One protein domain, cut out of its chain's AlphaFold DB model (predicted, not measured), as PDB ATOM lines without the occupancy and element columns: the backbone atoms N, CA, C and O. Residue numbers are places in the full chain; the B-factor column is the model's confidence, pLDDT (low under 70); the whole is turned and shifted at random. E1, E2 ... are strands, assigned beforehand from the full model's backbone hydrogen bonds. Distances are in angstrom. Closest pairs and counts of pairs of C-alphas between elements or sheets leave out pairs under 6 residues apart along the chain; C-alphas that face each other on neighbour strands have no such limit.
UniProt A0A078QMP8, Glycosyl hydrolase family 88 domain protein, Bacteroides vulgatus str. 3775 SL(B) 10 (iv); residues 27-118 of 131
ATOM      1  N   LYS A  27     -16.664  12.120  75.778       98.38
ATOM      2  CA  LYS A  27     -18.021  11.979  76.328       98.38
ATOM      3  C   LYS A  27     -18.186  10.595  76.969       98.38
ATOM      4  O   LYS A  27     -17.736   9.598  76.409       98.38
ATOM      5  N   GLY A  28     -18.817  10.550  78.139       98.62
ATOM      6  CA  GLY A  28     -19.094   9.328  78.896       98.62
ATOM      7  C   GLY A  28     -20.589   9.099  79.100       98.62
ATOM      8  O   GLY A  28     -21.385  10.023  78.921       98.62
ATOM      9  N   PHE A  29     -20.962   7.886  79.511       98.75
ATOM     10  CA  PHE A  29     -22.317   7.585  79.968       98.75
ATOM     11  C   PHE A  29     -22.717   8.518  81.115       98.75
ATOM     12  O   PHE A  29     -21.933   8.724  82.048       98.75
ATOM     13  N   SER A  30     -23.934   9.059  81.042       98.56
ATOM     14  CA  SER A  30     -24.408  10.113  81.948       98.56
ATOM     15  C   SER A  30     -25.825   9.904  82.489       98.56
ATOM     16  O   SER A  30     -26.305  10.743  83.245       98.56
ATOM     17  N   SER A  31     -26.506   8.801  82.151       98.62
ATOM     18  CA  SER A  31     -27.860   8.526  82.670       98.62
ATOM     19  C   SER A  31     -27.869   7.942  84.090       98.62
ATOM     20  O   SER A  31     -28.925   7.858  84.707       98.62
ATOM     21  N   THR A  32     -26.707   7.548  84.616       98.81
ATOM     22  CA  THR A  32     -26.481   7.161  86.018       98.81
ATOM     23  C   THR A  32     -25.153   7.751  86.499       98.81
ATOM     24  O   THR A  32     -24.373   8.289  85.710       98.81
ATOM     25  N   SER A  33     -24.856   7.622  87.794       98.69
ATOM     26  CA  SER A  33     -23.593   8.068  88.393       98.69
ATOM     27  C   SER A  33     -22.450   7.048  88.297       98.69
ATOM     28  O   SER A  33     -21.416   7.254  88.929       98.69
ATOM     29  N   VAL A  34     -22.575   5.973  87.503       98.88
ATOM     30  CA  VAL A  34     -21.572   4.882  87.426       98.88
ATOM     31  C   VAL A  34     -20.140   5.373  87.144       98.88
ATOM     32  O   VAL A  34     -19.160   4.800  87.617       98.88
ATOM     33  N   ASN A  35     -19.987   6.484  86.418       98.88
ATOM     34  CA  ASN A  35     -18.684   7.078  86.114       98.88
ATOM     35  C   ASN A  35     -18.131   8.004  87.214       98.88
ATOM     36  O   ASN A  35     -16.948   8.352  87.166       98.88
ATOM     37  N   THR A  36     -18.946   8.407  88.191       98.75
ATOM     38  CA  THR A  36     -18.677   9.538  89.098       98.75
ATOM     39  C   THR A  36     -18.967   9.236  90.572       98.75
ATOM     40  O   THR A  36     -19.192  10.152  91.361       98.75
ATOM     41  N   THR A  37     -18.945   7.966  90.978       98.81
ATOM     42  CA  THR A  37     -19.104   7.604  92.394       98.81
ATOM     43  C   THR A  37     -17.829   7.867  93.204       98.81
ATOM     44  O   THR A  37     -16.713   7.843  92.682       98.81
ATOM     45  N   VAL A  38     -17.989   8.081  94.514       98.75
ATOM     46  CA  VAL A  38     -16.870   8.315  95.447       98.75
ATOM     47  C   VAL A  38     -15.974   7.083  95.634       98.75
ATOM     48  O   VAL A  38     -14.811   7.208  95.991       98.75
ATOM     49  N   PHE A  39     -16.499   5.885  95.372       98.56
ATOM     50  CA  PHE A  39     -15.812   4.615  95.617       98.56
ATOM     51  C   PHE A  39     -15.054   4.077  94.392       98.56
ATOM     52  O   PHE A  39     -14.594   2.933  94.402       98.56
ATOM     53  N   ARG A  40     -14.870   4.895  93.348       98.88
ATOM     54  CA  ARG A  40     -13.956   4.585  92.241       98.88
ATOM     55  C   ARG A  40     -12.503   4.757  92.695       98.88
ATOM     56  O   ARG A  40     -12.006   5.879  92.742       98.88
ATOM     57  N   ASN A  41     -11.817   3.650  92.973       98.69
ATOM     58  CA  ASN A  41     -10.460   3.616  93.534       98.69
ATOM     59  C   ASN A  41      -9.488   2.886  92.581       98.69
ATOM     60  O   ASN A  41      -9.154   1.725  92.786       98.69
ATOM     61  N   ASN A  42      -9.048   3.487  91.476       98.75
ATOM     62  CA  ASN A  42      -9.239   4.883  91.074       98.75
ATOM     63  C   ASN A  42     -10.041   5.015  89.770       98.75
ATOM     64  O   ASN A  42     -10.118   4.084  88.970       98.75
ATOM     65  N   SER A  43     -10.595   6.205  89.521       98.56
ATOM     66  CA  SER A  43     -11.096   6.622  88.199       98.56
ATOM     67  C   SER A  43     -10.001   7.223  87.312       98.56
ATOM     68  O   SER A  43     -10.049   7.098  86.088       98.56
ATOM     69  N   ILE A  44      -9.013   7.862  87.942       98.50
ATOM     70  CA  ILE A  44      -7.850   8.498  87.332       98.50
ATOM     71  C   ILE A  44      -6.623   8.232  88.210       98.50
ATOM     72  O   ILE A  44      -6.699   8.311  89.435       98.50
ATOM     73  N   VAL A  45      -5.486   7.892  87.612       98.38
ATOM     74  CA  VAL A  45      -4.256   7.561  88.346       98.38
ATOM     75  C   VAL A  45      -3.039   8.067  87.590       98.38
ATOM     76  O   VAL A  45      -3.001   8.023  86.364       98.38
ATOM     77  N   THR A  46      -2.038   8.560  88.308       98.12
ATOM     78  CA  THR A  46      -0.766   8.996  87.727       98.12
ATOM     79  C   THR A  46       0.322   7.995  88.086       98.12
ATOM     80  O   THR A  46       0.444   7.612  89.246       98.12
ATOM     81  N   HIS A  47       1.138   7.620  87.104       96.56
ATOM     82  CA  HIS A  47       2.361   6.851  87.302       96.56
ATOM     83  C   HIS A  47       3.487   7.504  86.489       96.56
ATOM     84  O   HIS A  47       3.382   7.660  85.267       96.56
ATOM     85  N   GLY A  48       4.545   7.949  87.170       95.75
ATOM     86  CA  GLY A  48       5.582   8.784  86.564       95.75
ATOM     87  C   GLY A  48       4.993  10.060  85.950       95.75
ATOM     88  O   GLY A  48       4.261  10.797  86.606       95.75
ATOM     89  N   ASN A  49       5.285  10.311  84.671       95.88
ATOM     90  CA  ASN A  49       4.781  11.482  83.941       95.88
ATOM     91  C   ASN A  49       3.510  11.199  83.117       95.88
ATOM     92  O   ASN A  49       3.130  12.007  82.264       95.88
ATOM     93  N   THR A  50       2.877  10.042  83.322       96.25
ATOM     94  CA  THR A  50       1.687   9.613  82.583       96.25
ATOM     95  C   THR A  50       0.491   9.519  83.519       96.25
ATOM     96  O   THR A  50       0.566   8.919  84.588       96.25
ATOM     97  N   GLN A  51      -0.627  10.107  83.103       98.00
ATOM     98  CA  GLN A  51      -1.913   9.990  83.775       98.00
ATOM     99  C   GLN A  51      -2.821   9.072  82.963       98.00
ATOM    100  O   GLN A  51      -2.920   9.226  81.747       98.00
ATOM    101  N   TYR A  52      -3.488   8.152  83.647       98.12
ATOM    102  CA  TYR A  52      -4.444   7.198  83.105       98.12
ATOM    103  C   TYR A  52      -5.838   7.518  83.622       98.12
ATOM    104  O   TYR A  52      -5.977   7.971  84.757       98.12
ATOM    105  N   ILE A  53      -6.859   7.260  82.814       98.69
ATOM    106  CA  ILE A  53      -8.267   7.420  83.180       98.69
ATOM    107  C   ILE A  53      -9.075   6.228  82.671       98.69
ATOM    108  O   ILE A  53      -8.742   5.652  81.632       98.69
ATOM    109  N   SER A  54     -10.139   5.874  83.385       98.50
ATOM    110  CA  SER A  54     -11.138   4.907  82.934       98.50
ATOM    111  C   SER A  54     -12.555   5.434  83.136       98.50
ATOM    112  O   SER A  54     -12.848   6.111  84.130       98.50
ATOM    113  N   TYR A  55     -13.444   5.134  82.198       98.88
ATOM    114  CA  TYR A  55     -14.867   5.480  82.264       98.88
ATOM    115  C   TYR A  55     -15.655   4.637  81.257       98.88
ATOM    116  O   TYR A  55     -15.066   4.076  80.342       98.88
ATOM    117  N   TYR A  56     -16.972   4.548  81.394       98.88
ATOM    118  CA  TYR A  56     -17.834   4.014  80.345       98.88
ATOM    119  C   TYR A  56     -18.238   5.113  79.361       98.88
ATOM    120  O   TYR A  56     -18.689   6.179  79.797       98.88
ATOM    121  N   ASP A  57     -18.107   4.868  78.057       98.69
ATOM    122  CA  ASP A  57     -18.644   5.760  77.022       98.69
ATOM    123  C   ASP A  57     -20.179   5.750  76.975       98.69
ATOM    124  O   ASP A  57     -20.832   5.034  77.731       98.69
ATOM    125  N   ALA A  58     -20.770   6.569  76.101       98.12
ATOM    126  CA  ALA A  58     -22.221   6.712  75.991       98.12
ATOM    127  C   ALA A  58     -22.950   5.395  75.658       98.12
ATOM    128  O   ALA A  58     -24.114   5.233  76.027       98.12
ATOM    129  N   GLU A  59     -22.274   4.437  75.021       98.31
ATOM    130  CA  GLU A  59     -22.839   3.128  74.705       98.31
ATOM    131  C   GLU A  59     -22.587   2.086  75.805       98.31
ATOM    132  O   GLU A  59     -23.117   0.975  75.713       98.31
ATOM    133  N   GLY A  60     -21.815   2.425  76.841       98.56
ATOM    134  CA  GLY A  60     -21.480   1.566  77.975       98.56
ATOM    135  C   GLY A  60     -20.186   0.765  77.814       98.56
ATOM    136  O   GLY A  60     -19.939  -0.145  78.609       98.56
ATOM    137  N   TRP A  61     -19.363   1.054  76.803       98.44
ATOM    138  CA  TRP A  61     -18.055   0.411  76.649       98.44
ATOM    139  C   TRP A  61     -17.039   1.010  77.607       98.44
ATOM    140  O   TRP A  61     -16.974   2.227  77.777       98.44
ATOM    141  N   LEU A  62     -16.210   0.157  78.205       98.25
ATOM    142  CA  LEU A  62     -15.112   0.590  79.056       98.25
ATOM    143  C   LEU A  62     -14.042   1.257  78.182       98.25
ATOM    144  O   LEU A  62     -13.384   0.615  77.357       98.25
ATOM    145  N   MET A  63     -13.871   2.555  78.403       97.94
ATOM    146  CA  MET A  63     -12.841   3.407  77.832       97.94
ATOM    147  C   MET A  63     -11.649   3.499  78.767       97.94
ATOM    148  O   MET A  63     -11.791   3.673  79.980       97.94
ATOM    149  N   LEU A  64     -10.466   3.465  78.171       97.50
ATOM    150  CA  LEU A  64      -9.209   3.802  78.814       97.50
ATOM    151  C   LEU A  64      -8.596   4.996  78.107       97.50
ATOM    152  O   LEU A  64      -8.628   5.086  76.882       97.50
ATOM    153  N   GLY A  65      -8.001   5.892  78.875       96.88
ATOM    154  CA  GLY A  65      -7.237   7.002  78.340       96.88
ATOM    155  C   GLY A  65      -5.876   7.095  78.996       96.88
ATOM    156  O   GLY A  65      -5.735   6.770  80.175       96.88
ATOM    157  N   LYS A  66      -4.884   7.584  78.252       96.44
ATOM    158  CA  LYS A  66      -3.636   8.074  78.838       96.44
ATOM    159  C   LYS A  66      -3.218   9.407  78.245       96.44
ATOM    160  O   LYS A  66      -3.459   9.671  77.069       96.44
ATOM    161  N   ARG A  67      -2.527  10.213  79.045       96.38
ATOM    162  CA  ARG A  67      -1.843  11.428  78.593       96.38
ATOM    163  C   ARG A  67      -0.549  11.650  79.353       96.38
ATOM    164  O   ARG A  67      -0.368  11.133  80.455       96.38
ATOM    165  N   ARG A  68       0.325  12.483  78.800       96.38
ATOM    166  CA  ARG A  68       1.454  13.046  79.544       96.38
ATOM    167  C   ARG A  68       0.954  14.185  80.442       96.38
ATOM    168  O   ARG A  68       0.082  14.952  80.038       96.38
ATOM    169  N   LEU A  69       1.480  14.323  81.658       96.06
ATOM    170  CA  LEU A  69       1.132  15.472  82.500       96.06
ATOM    171  C   LEU A  69       1.546  16.789  81.826       96.06
ATOM    172  O   LEU A  69       2.519  16.858  81.077       96.06
ATOM    173  N   GLY A  70       0.769  17.842  82.076       94.19
ATOM    174  CA  GLY A  70       0.948  19.153  81.450       94.19
ATOM    175  C   GLY A  70       0.292  19.288  80.070       94.19
ATOM    176  O   GLY A  70      -0.132  20.395  79.721       94.19
ATOM    177  N   THR A  71       0.095  18.194  79.328       94.75
ATOM    178  CA  THR A  71      -0.565  18.223  78.010       94.75
ATOM    179  C   THR A  71      -2.089  18.146  78.133       94.75
ATOM    180  O   THR A  71      -2.629  17.760  79.171       94.75
ATOM    181  N   GLY A  72      -2.806  18.587  77.096       95.00
ATOM    182  CA  GLY A  72      -4.269  18.471  77.015       95.00
ATOM    183  C   GLY A  72      -4.756  17.226  76.268       95.00
ATOM    184  O   GLY A  72      -5.918  16.864  76.384       95.00
ATOM    185  N   GLU A  73      -3.871  16.584  75.511       95.69
ATOM    186  CA  GLU A  73      -4.229  15.530  74.565       95.69
ATOM    187  C   GLU A  73      -4.267  14.161  75.237       95.69
ATOM    188  O   GLU A  73      -3.283  13.724  75.843       95.69
ATOM    189  N   TRP A  74      -5.403  13.484  75.094       97.44
ATOM    190  CA  TRP A  74      -5.605  12.113  75.539       97.44
ATOM    191  C   TRP A  74      -5.524  11.152  74.361       97.44
ATOM    192  O   TRP A  74      -6.158  11.355  73.330       97.44
ATOM    193  N   ILE A  75      -4.796  10.056  74.552       96.50
ATOM    194  CA  ILE A  75      -4.907   8.873  73.703       96.50
ATOM    195  C   ILE A  75      -5.975   7.995  74.342       96.50
ATOM    196  O   ILE A  75      -5.796   7.561  75.481       96.50
ATOM    197  N   LEU A  76      -7.070   7.755  73.626       96.19
ATOM    198  CA  LEU A  76      -8.190   6.948  74.099       96.19
ATOM    199  C   LEU A  76      -8.230   5.594  73.395       96.19
ATOM    200  O   LEU A  76      -7.942   5.484  72.205       96.19
ATOM    201  N   HIS A  77      -8.633   4.570  74.134       94.62
ATOM    202  CA  HIS A  77      -8.844   3.224  73.637       94.62
ATOM    203  C   HIS A  77     -10.154   2.675  74.204       94.62
ATOM    204  O   HIS A  77     -10.334   2.602  75.421       94.62
ATOM    205  N   ARG A  78     -11.067   2.288  73.311       95.38
ATOM    206  CA  ARG A  78     -12.244   1.496  73.667       95.38
ATOM    207  C   ARG A  78     -11.809   0.043  73.807       95.38
ATOM    208  O   ARG A  78     -11.265  -0.519  72.860       95.38
ATOM    209  N   THR A  79     -12.050  -0.549  74.968       94.88
ATOM    210  CA  THR A  79     -11.754  -1.969  75.196       94.88
ATOM    211  C   THR A  79     -12.855  -2.866  74.625       94.88
ATOM    212  O   THR A  79     -13.908  -2.403  74.188       94.88
ATOM    213  N   GLN A  80     -12.637  -4.176  74.681       94.25
ATOM    214  CA  GLN A  80     -13.637  -5.191  74.354       94.25
ATOM    215  C   GLN A  80     -14.741  -5.348  75.416       94.25
ATOM    216  O   GLN A  80     -15.657  -6.145  75.223       94.25
ATOM    217  N   TYR A  81     -14.649  -4.652  76.555       96.31
ATOM    218  CA  TYR A  81     -15.545  -4.849  77.692       96.31
ATOM    219  C   TYR A  81     -16.675  -3.824  77.716       96.31
ATOM    220  O   TYR A  81     -16.457  -2.624  77.536       96.31
ATOM    221  N   LYS A  82     -17.884  -4.304  78.004       97.88
ATOM    222  CA  LYS A  82     -19.087  -3.489  78.153       97.88
ATOM    223  C   LYS A  82     -19.668  -3.701  79.544       97.88
ATOM    224  O   LYS A  82     -19.819  -4.848  79.946       97.88
ATOM    225  N   GLY A  83     -19.970  -2.616  80.252       98.12
ATOM    226  CA  GLY A  83     -20.545  -2.681  81.595       98.12
ATOM    227  C   GLY A  83     -22.064  -2.535  81.606       98.12
ATOM    228  O   GLY A  83     -22.668  -1.973  80.684       98.12
ATOM    229  N   HIS A  84     -22.689  -2.976  82.692       98.56
ATOM    230  CA  HIS A  84     -24.097  -2.744  82.986       98.56
ATOM    231  C   HIS A  84     -24.313  -1.333  83.563       98.56
ATOM    232  O   HIS A  84     -24.674  -1.136  84.718       98.56
ATOM    233  N   VAL A  85     -24.114  -0.314  82.724       98.75
ATOM    234  CA  VAL A  85     -24.106   1.112  83.122       98.75
ATOM    235  C   VAL A  85     -25.429   1.657  83.681       98.75
ATOM    236  O   VAL A  85     -25.468   2.759  84.229       98.75
ATOM    237  N   LYS A  86     -26.522   0.896  83.563       98.62
ATOM    238  CA  LYS A  86     -27.812   1.228  84.185       98.62
ATOM    239  C   LYS A  86     -27.811   1.013  85.703       98.62
ATOM    240  O   LYS A  86     -28.695   1.543  86.368       98.62
ATOM    241  N   ASP A  87     -26.818   0.308  86.241       98.69
ATOM    242  CA  ASP A  87     -26.571   0.187  87.675       98.69
ATOM    243  C   ASP A  87     -25.340   1.020  88.066       98.69
ATOM    244  O   ASP A  87     -24.240   0.828  87.550       98.69
ATOM    245  N   ALA A  88     -25.522   1.978  88.978       98.56
ATOM    246  CA  ALA A  88     -24.453   2.875  89.411       98.56
ATOM    247  C   ALA A  88     -23.383   2.187  90.279       98.56
ATOM    248  O   ALA A  88     -22.309   2.760  90.471       98.56
ATOM    249  N   HIS A  89     -23.648   0.981  90.792       98.81
ATOM    250  CA  HIS A  89     -22.678   0.202  91.568       98.81
ATOM    251  C   HIS A  89     -21.614  -0.450  90.682       98.81
ATOM    252  O   HIS A  89     -20.495  -0.677  91.143       98.81
ATOM    253  N   ASN A  90     -21.924  -0.669  89.398       98.81
ATOM    254  CA  ASN A  90     -21.113  -1.394  88.417       98.81
ATOM    255  C   ASN A  90     -19.930  -0.565  87.878       98.81
ATOM    256  O   ASN A  90     -19.637  -0.538  86.679       98.81
ATOM    257  N   ILE A  91     -19.245   0.133  88.781       98.88
ATOM    258  CA  ILE A  91     -18.165   1.075  88.496       98.88
ATOM    259  C   ILE A  91     -16.936   0.398  87.894       98.88
ATOM    260  O   ILE A  91     -16.820  -0.824  87.865       98.88
ATOM    261  N   ILE A  92     -15.985   1.218  87.452       98.81
ATOM    262  CA  ILE A  92     -14.631   0.789  87.097       98.81
ATOM    263  C   ILE A  92     -13.663   1.338  88.144       98.81
ATOM    264  O   ILE A  92     -13.655   2.554  88.384       98.81
ATOM    265  N   SER A  93     -12.824   0.470  88.704       98.81
ATOM    266  CA  SER A  93     -11.643   0.848  89.486       98.81
ATOM    267  C   SER A  93     -10.376   0.396  88.765       98.81
ATOM    268  O   SER A  93     -10.310  -0.725  88.255       98.81
ATOM    269  N   MET A  94      -9.372   1.274  88.721       98.12
ATOM    270  CA  MET A  94      -8.086   1.014  88.075       98.12
ATOM    271  C   MET A  94      -6.899   1.414  88.956       98.12
ATOM    272  O   MET A  94      -7.001   2.356  89.743       98.12
ATOM    273  N   MET A  95      -5.754   0.757  88.772       98.25
ATOM    274  CA  MET A  95      -4.488   1.120  89.420       98.25
ATOM    275  C   MET A  95      -3.293   0.714  88.555       98.25
ATOM    276  O   MET A  95      -3.408  -0.217  87.766       98.25
ATOM    277  N   VAL A  96      -2.156   1.398  88.701       96.88
ATOM    278  CA  VAL A  96      -0.886   1.008  88.063       96.88
ATOM    279  C   VAL A  96       0.035   0.414  89.127       96.88
ATOM    280  O   VAL A  96       0.198   1.027  90.182       96.88
ATOM    281  N   ASP A  97       0.611  -0.762  88.874       96.94
ATOM    282  CA  ASP A  97       1.571  -1.397  89.784       96.94
ATOM    283  C   ASP A  97       2.988  -0.785  89.679       96.94
ATOM    284  O   ASP A  97       3.225   0.179  88.944       96.94
ATOM    285  N   GLY A  98       3.935  -1.315  90.462       96.38
ATOM    286  CA  GLY A  98       5.324  -0.839  90.485       96.38
ATOM    287  C   GLY A  98       6.101  -1.104  89.193       96.38
ATOM    288  O   GLY A  98       7.026  -0.356  88.886       96.38
ATOM    289  N   ASP A  99       5.677  -2.100  88.415       95.31
ATOM    290  CA  ASP A  99       6.277  -2.469  87.130       95.31
ATOM    291  C   ASP A  99       5.609  -1.731  85.954       95.31
ATOM    292  O   ASP A  99       5.971  -1.921  84.792       95.31
ATOM    293  N   GLY A 100       4.633  -0.862  86.237       93.75
ATOM    294  CA  GLY A 100       3.942  -0.039  85.252       93.75
ATOM    295  C   GLY A 100       2.782  -0.743  84.542       93.75
ATOM    296  O   GLY A 100       2.265  -0.197  83.557       93.75
ATOM    297  N   TYR A 101       2.355  -1.924  84.997       94.75
ATOM    298  CA  TYR A 101       1.161  -2.582  84.476       94.75
ATOM    299  C   TYR A 101      -0.090  -1.915  85.022       94.75
ATOM    300  O   TYR A 101      -0.199  -1.609  86.207       94.75
ATOM    301  N   LEU A 102      -1.071  -1.721  84.147       95.19
ATOM    302  CA  LEU A 102      -2.368  -1.207  84.544       95.19
ATOM    303  C   LEU A 102      -3.282  -2.392  84.893       95.19
ATOM    304  O   LEU A 102      -3.344  -3.380  84.163       95.19
ATOM    305  N   HIS A 103      -3.976  -2.291  86.017       96.69
ATOM    306  CA  HIS A 103      -4.913  -3.269  86.558       96.69
ATOM    307  C   HIS A 103      -6.308  -2.665  86.578       96.69
ATOM    308  O   HIS A 103      -6.464  -1.498  86.946       96.69
ATOM    309  N   LEU A 104      -7.316  -3.456  86.222       97.19
ATOM    310  CA  LEU A 104      -8.713  -3.038  86.244       97.19
ATOM    311  C   LEU A 104      -9.610  -4.094  86.874       97.19
ATOM    312  O   LEU A 104      -9.434  -5.287  86.635       97.19
ATOM    313  N   SER A 105     -10.613  -3.620  87.609       98.31
ATOM    314  CA  SER A 105     -11.782  -4.390  88.028       98.31
ATOM    315  C   SER A 105     -13.039  -3.563  87.785       98.31
ATOM    316  O   SER A 105     -13.045  -2.358  88.054       98.31
ATOM    317  N   PHE A 106     -14.083  -4.181  87.236       98.62
ATOM    318  CA  PHE A 106     -15.250  -3.443  86.754       98.62
ATOM    319  C   PHE A 106     -16.540  -4.265  86.729       98.62
ATOM    320  O   PHE A 106     -16.506  -5.485  86.602       98.62
ATOM    321  N   ASP A 107     -17.676  -3.568  86.741       98.62
ATOM    322  CA  ASP A 107     -18.998  -4.148  86.463       98.62
ATOM    323  C   ASP A 107     -19.478  -5.169  87.512       98.62
ATOM    324  O   ASP A 107     -19.836  -6.304  87.198       98.62
ATOM    325  N   HIS A 108     -19.467  -4.764  88.789       98.69
ATOM    326  CA  HIS A 108     -19.876  -5.610  89.914       98.69
ATOM    327  C   HIS A 108     -21.029  -5.023  90.719       98.69
ATOM    328  O   HIS A 108     -20.924  -3.931  91.263       98.69
ATOM    329  N   HIS A 109     -22.053  -5.847  90.926       98.38
ATOM    330  CA  HIS A 109     -23.024  -5.705  92.011       98.38
ATOM    331  C   HIS A 109     -23.475  -7.105  92.452       98.38
ATOM    332  O   HIS A 109     -24.509  -7.607  92.028       98.38
ATOM    333  N   GLY A 110     -22.601  -7.828  93.167       97.38
ATOM    334  CA  GLY A 110     -22.825  -9.239  93.538       97.38
ATOM    335  C   GLY A 110     -22.509 -10.266  92.437       97.38
ATOM    336  O   GLY A 110     -23.121 -11.326  92.392       97.38
ATOM    337  N   HIS A 111     -21.572  -9.954  91.536       96.38
ATOM    338  CA  HIS A 111     -21.221 -10.782  90.372       96.38
ATOM    339  C   HIS A 111     -19.829 -11.428  90.512       96.38
ATOM    340  O   HIS A 111     -19.039 -11.037  91.375       96.38
ATOM    341  N   LYS A 112     -19.500 -12.397  89.638       97.38
ATOM    342  CA  LYS A 112     -18.136 -12.950  89.524       97.38
ATOM    343  C   LYS A 112     -17.133 -11.824  89.229       97.38
ATOM    344  O   LYS A 112     -17.449 -10.878  88.511       97.38
ATOM    345  N   LEU A 113     -15.916 -11.950  89.759       97.62
ATOM    346  CA  LEU A 113     -14.837 -10.994  89.517       97.62
ATOM    347  C   LEU A 113     -14.535 -10.862  88.014       97.62
ATOM    348  O   LEU A 113     -14.207 -11.841  87.347       97.62
ATOM    349  N   ASN A 114     -14.564  -9.619  87.536       97.25
ATOM    350  CA  ASN A 114     -14.091  -9.201  86.224       97.25
ATOM    351  C   ASN A 114     -12.806  -8.435  86.478       97.25
ATOM    352  O   ASN A 114     -12.837  -7.357  87.066       97.25
ATOM    353  N   TYR A 115     -11.686  -9.017  86.075       97.31
ATOM    354  CA  TYR A 115     -10.370  -8.448  86.300       97.31
ATOM    355  C   TYR A 115      -9.496  -8.643  85.067       97.31
ATOM    356  O   TYR A 115      -9.487  -9.720  84.465       97.31
ATOM    357  N   CYS A 116      -8.738  -7.611  84.711       93.19
ATOM    358  CA  CYS A 116      -7.730  -7.686  83.663       93.19
ATOM    359  C   CYS A 116      -6.491  -6.852  84.013       93.19
ATOM    360  O   CYS A 116      -6.522  -5.956  84.861       93.19
ATOM    361  N   ARG A 117      -5.379  -7.179  83.350       94.38
ATOM    362  CA  ARG A 117      -4.089  -6.492  83.461       94.38
ATOM    363  C   ARG A 117      -3.535  -6.212  82.067       94.38
ATOM    364  O   ARG A 117      -3.813  -6.987  81.149       94.38
ATOM    365  N   SER A 118      -2.778  -5.127  81.905       91.25
ATOM    366  CA  SER A 118      -2.239  -4.740  80.602       91.25
ATOM    367  C   SER A 118      -1.268  -5.806  80.110       91.25
ATOM    368  O   SER A 118      -0.663  -6.536  80.900       91.25
TER     369      SER A 118
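This is residues 27 to 118 of the 131 residues of the protein "Glycosyl hydrolase family 88 domain protein" of Bacteroides vulgatus str. 3775 SL(B) 10 (iv) (UniProt A0A078QMP8). What would one see first in this model? It is a small sandwich of two sheets, E1 E2 E3 E4 and E5 E6 E7, only partly face to face: E5 lies near E1 and E2, and from there the sheets open like a V toward E4 and E7. A stretch with no named element, residues 27 to 43, leads into E1. What is it made of? The printed part has 92 residues with seven named strands, E1 to E7 in that order, and no named helix; the class is all strand, with under half of the residues, 40, in named elements. Both sheets are antiparallel, in the orders E1 E2 E3 E4 and E5 E6 E7, and the whole is compact, with a radius of gyration of the C-alphas of 12.7 A and spans of 34 by 26 by 25 A.

Where do the first strands lie? E1 is residues 44 to 47, beginning at C-alpha 44 at (-7.850, 8.498, 87.332), and E2 is residues 50 to 56, 20.4 A long. E3, residues 61 to 68, measures 23.4 A, and E4, residues 75 to 82, measures 19.3 A and bends by 53 degrees at residue 79. Where do the others lie? E5 is residues 92 to 96, 13.8 A, and E6 is residues 102 to 106, 13.3 A. E7, residues 115 to 117, ends at C-alpha 117 at (-4.089, -6.492, 83.461).

How is the first sheet joined? E1 to E4 form a meander, each strand the antiparallel neighbour of the one before, and the sheet is strongly twisted. N 45 and O 52 are 2.9 A apart between E1 and E2, N 63 and O 55 2.7 A between E3 and E2, and N 77 and O 64 2.8 A between E4 and E3. And the second? E5 E6 E7 is a meander too, with N 103 and O 95 2.8 A apart, and N 104 and O 116 3.0 A apart. How do the sheets meet? They form a sandwich, two sheets face to face, with best planes 27 degrees apart. The closest C-alphas of E1 and E5, Val 45 and Met 95, are 6.5 A apart; those of E2 and E5, Tyr 55 and Ile 92, 6.7 A. E3 and E5 are only just apart, at 8.1 A.

How large is it? The two C-alphas farthest apart, of Gly 70 and Gly 110, are 39.0 A apart. Is anything missing or uncertain? The printed part has no cut, no link is long, and no printed residue is under 70 in pLDDT, with a mean of 97.4 over the printed part.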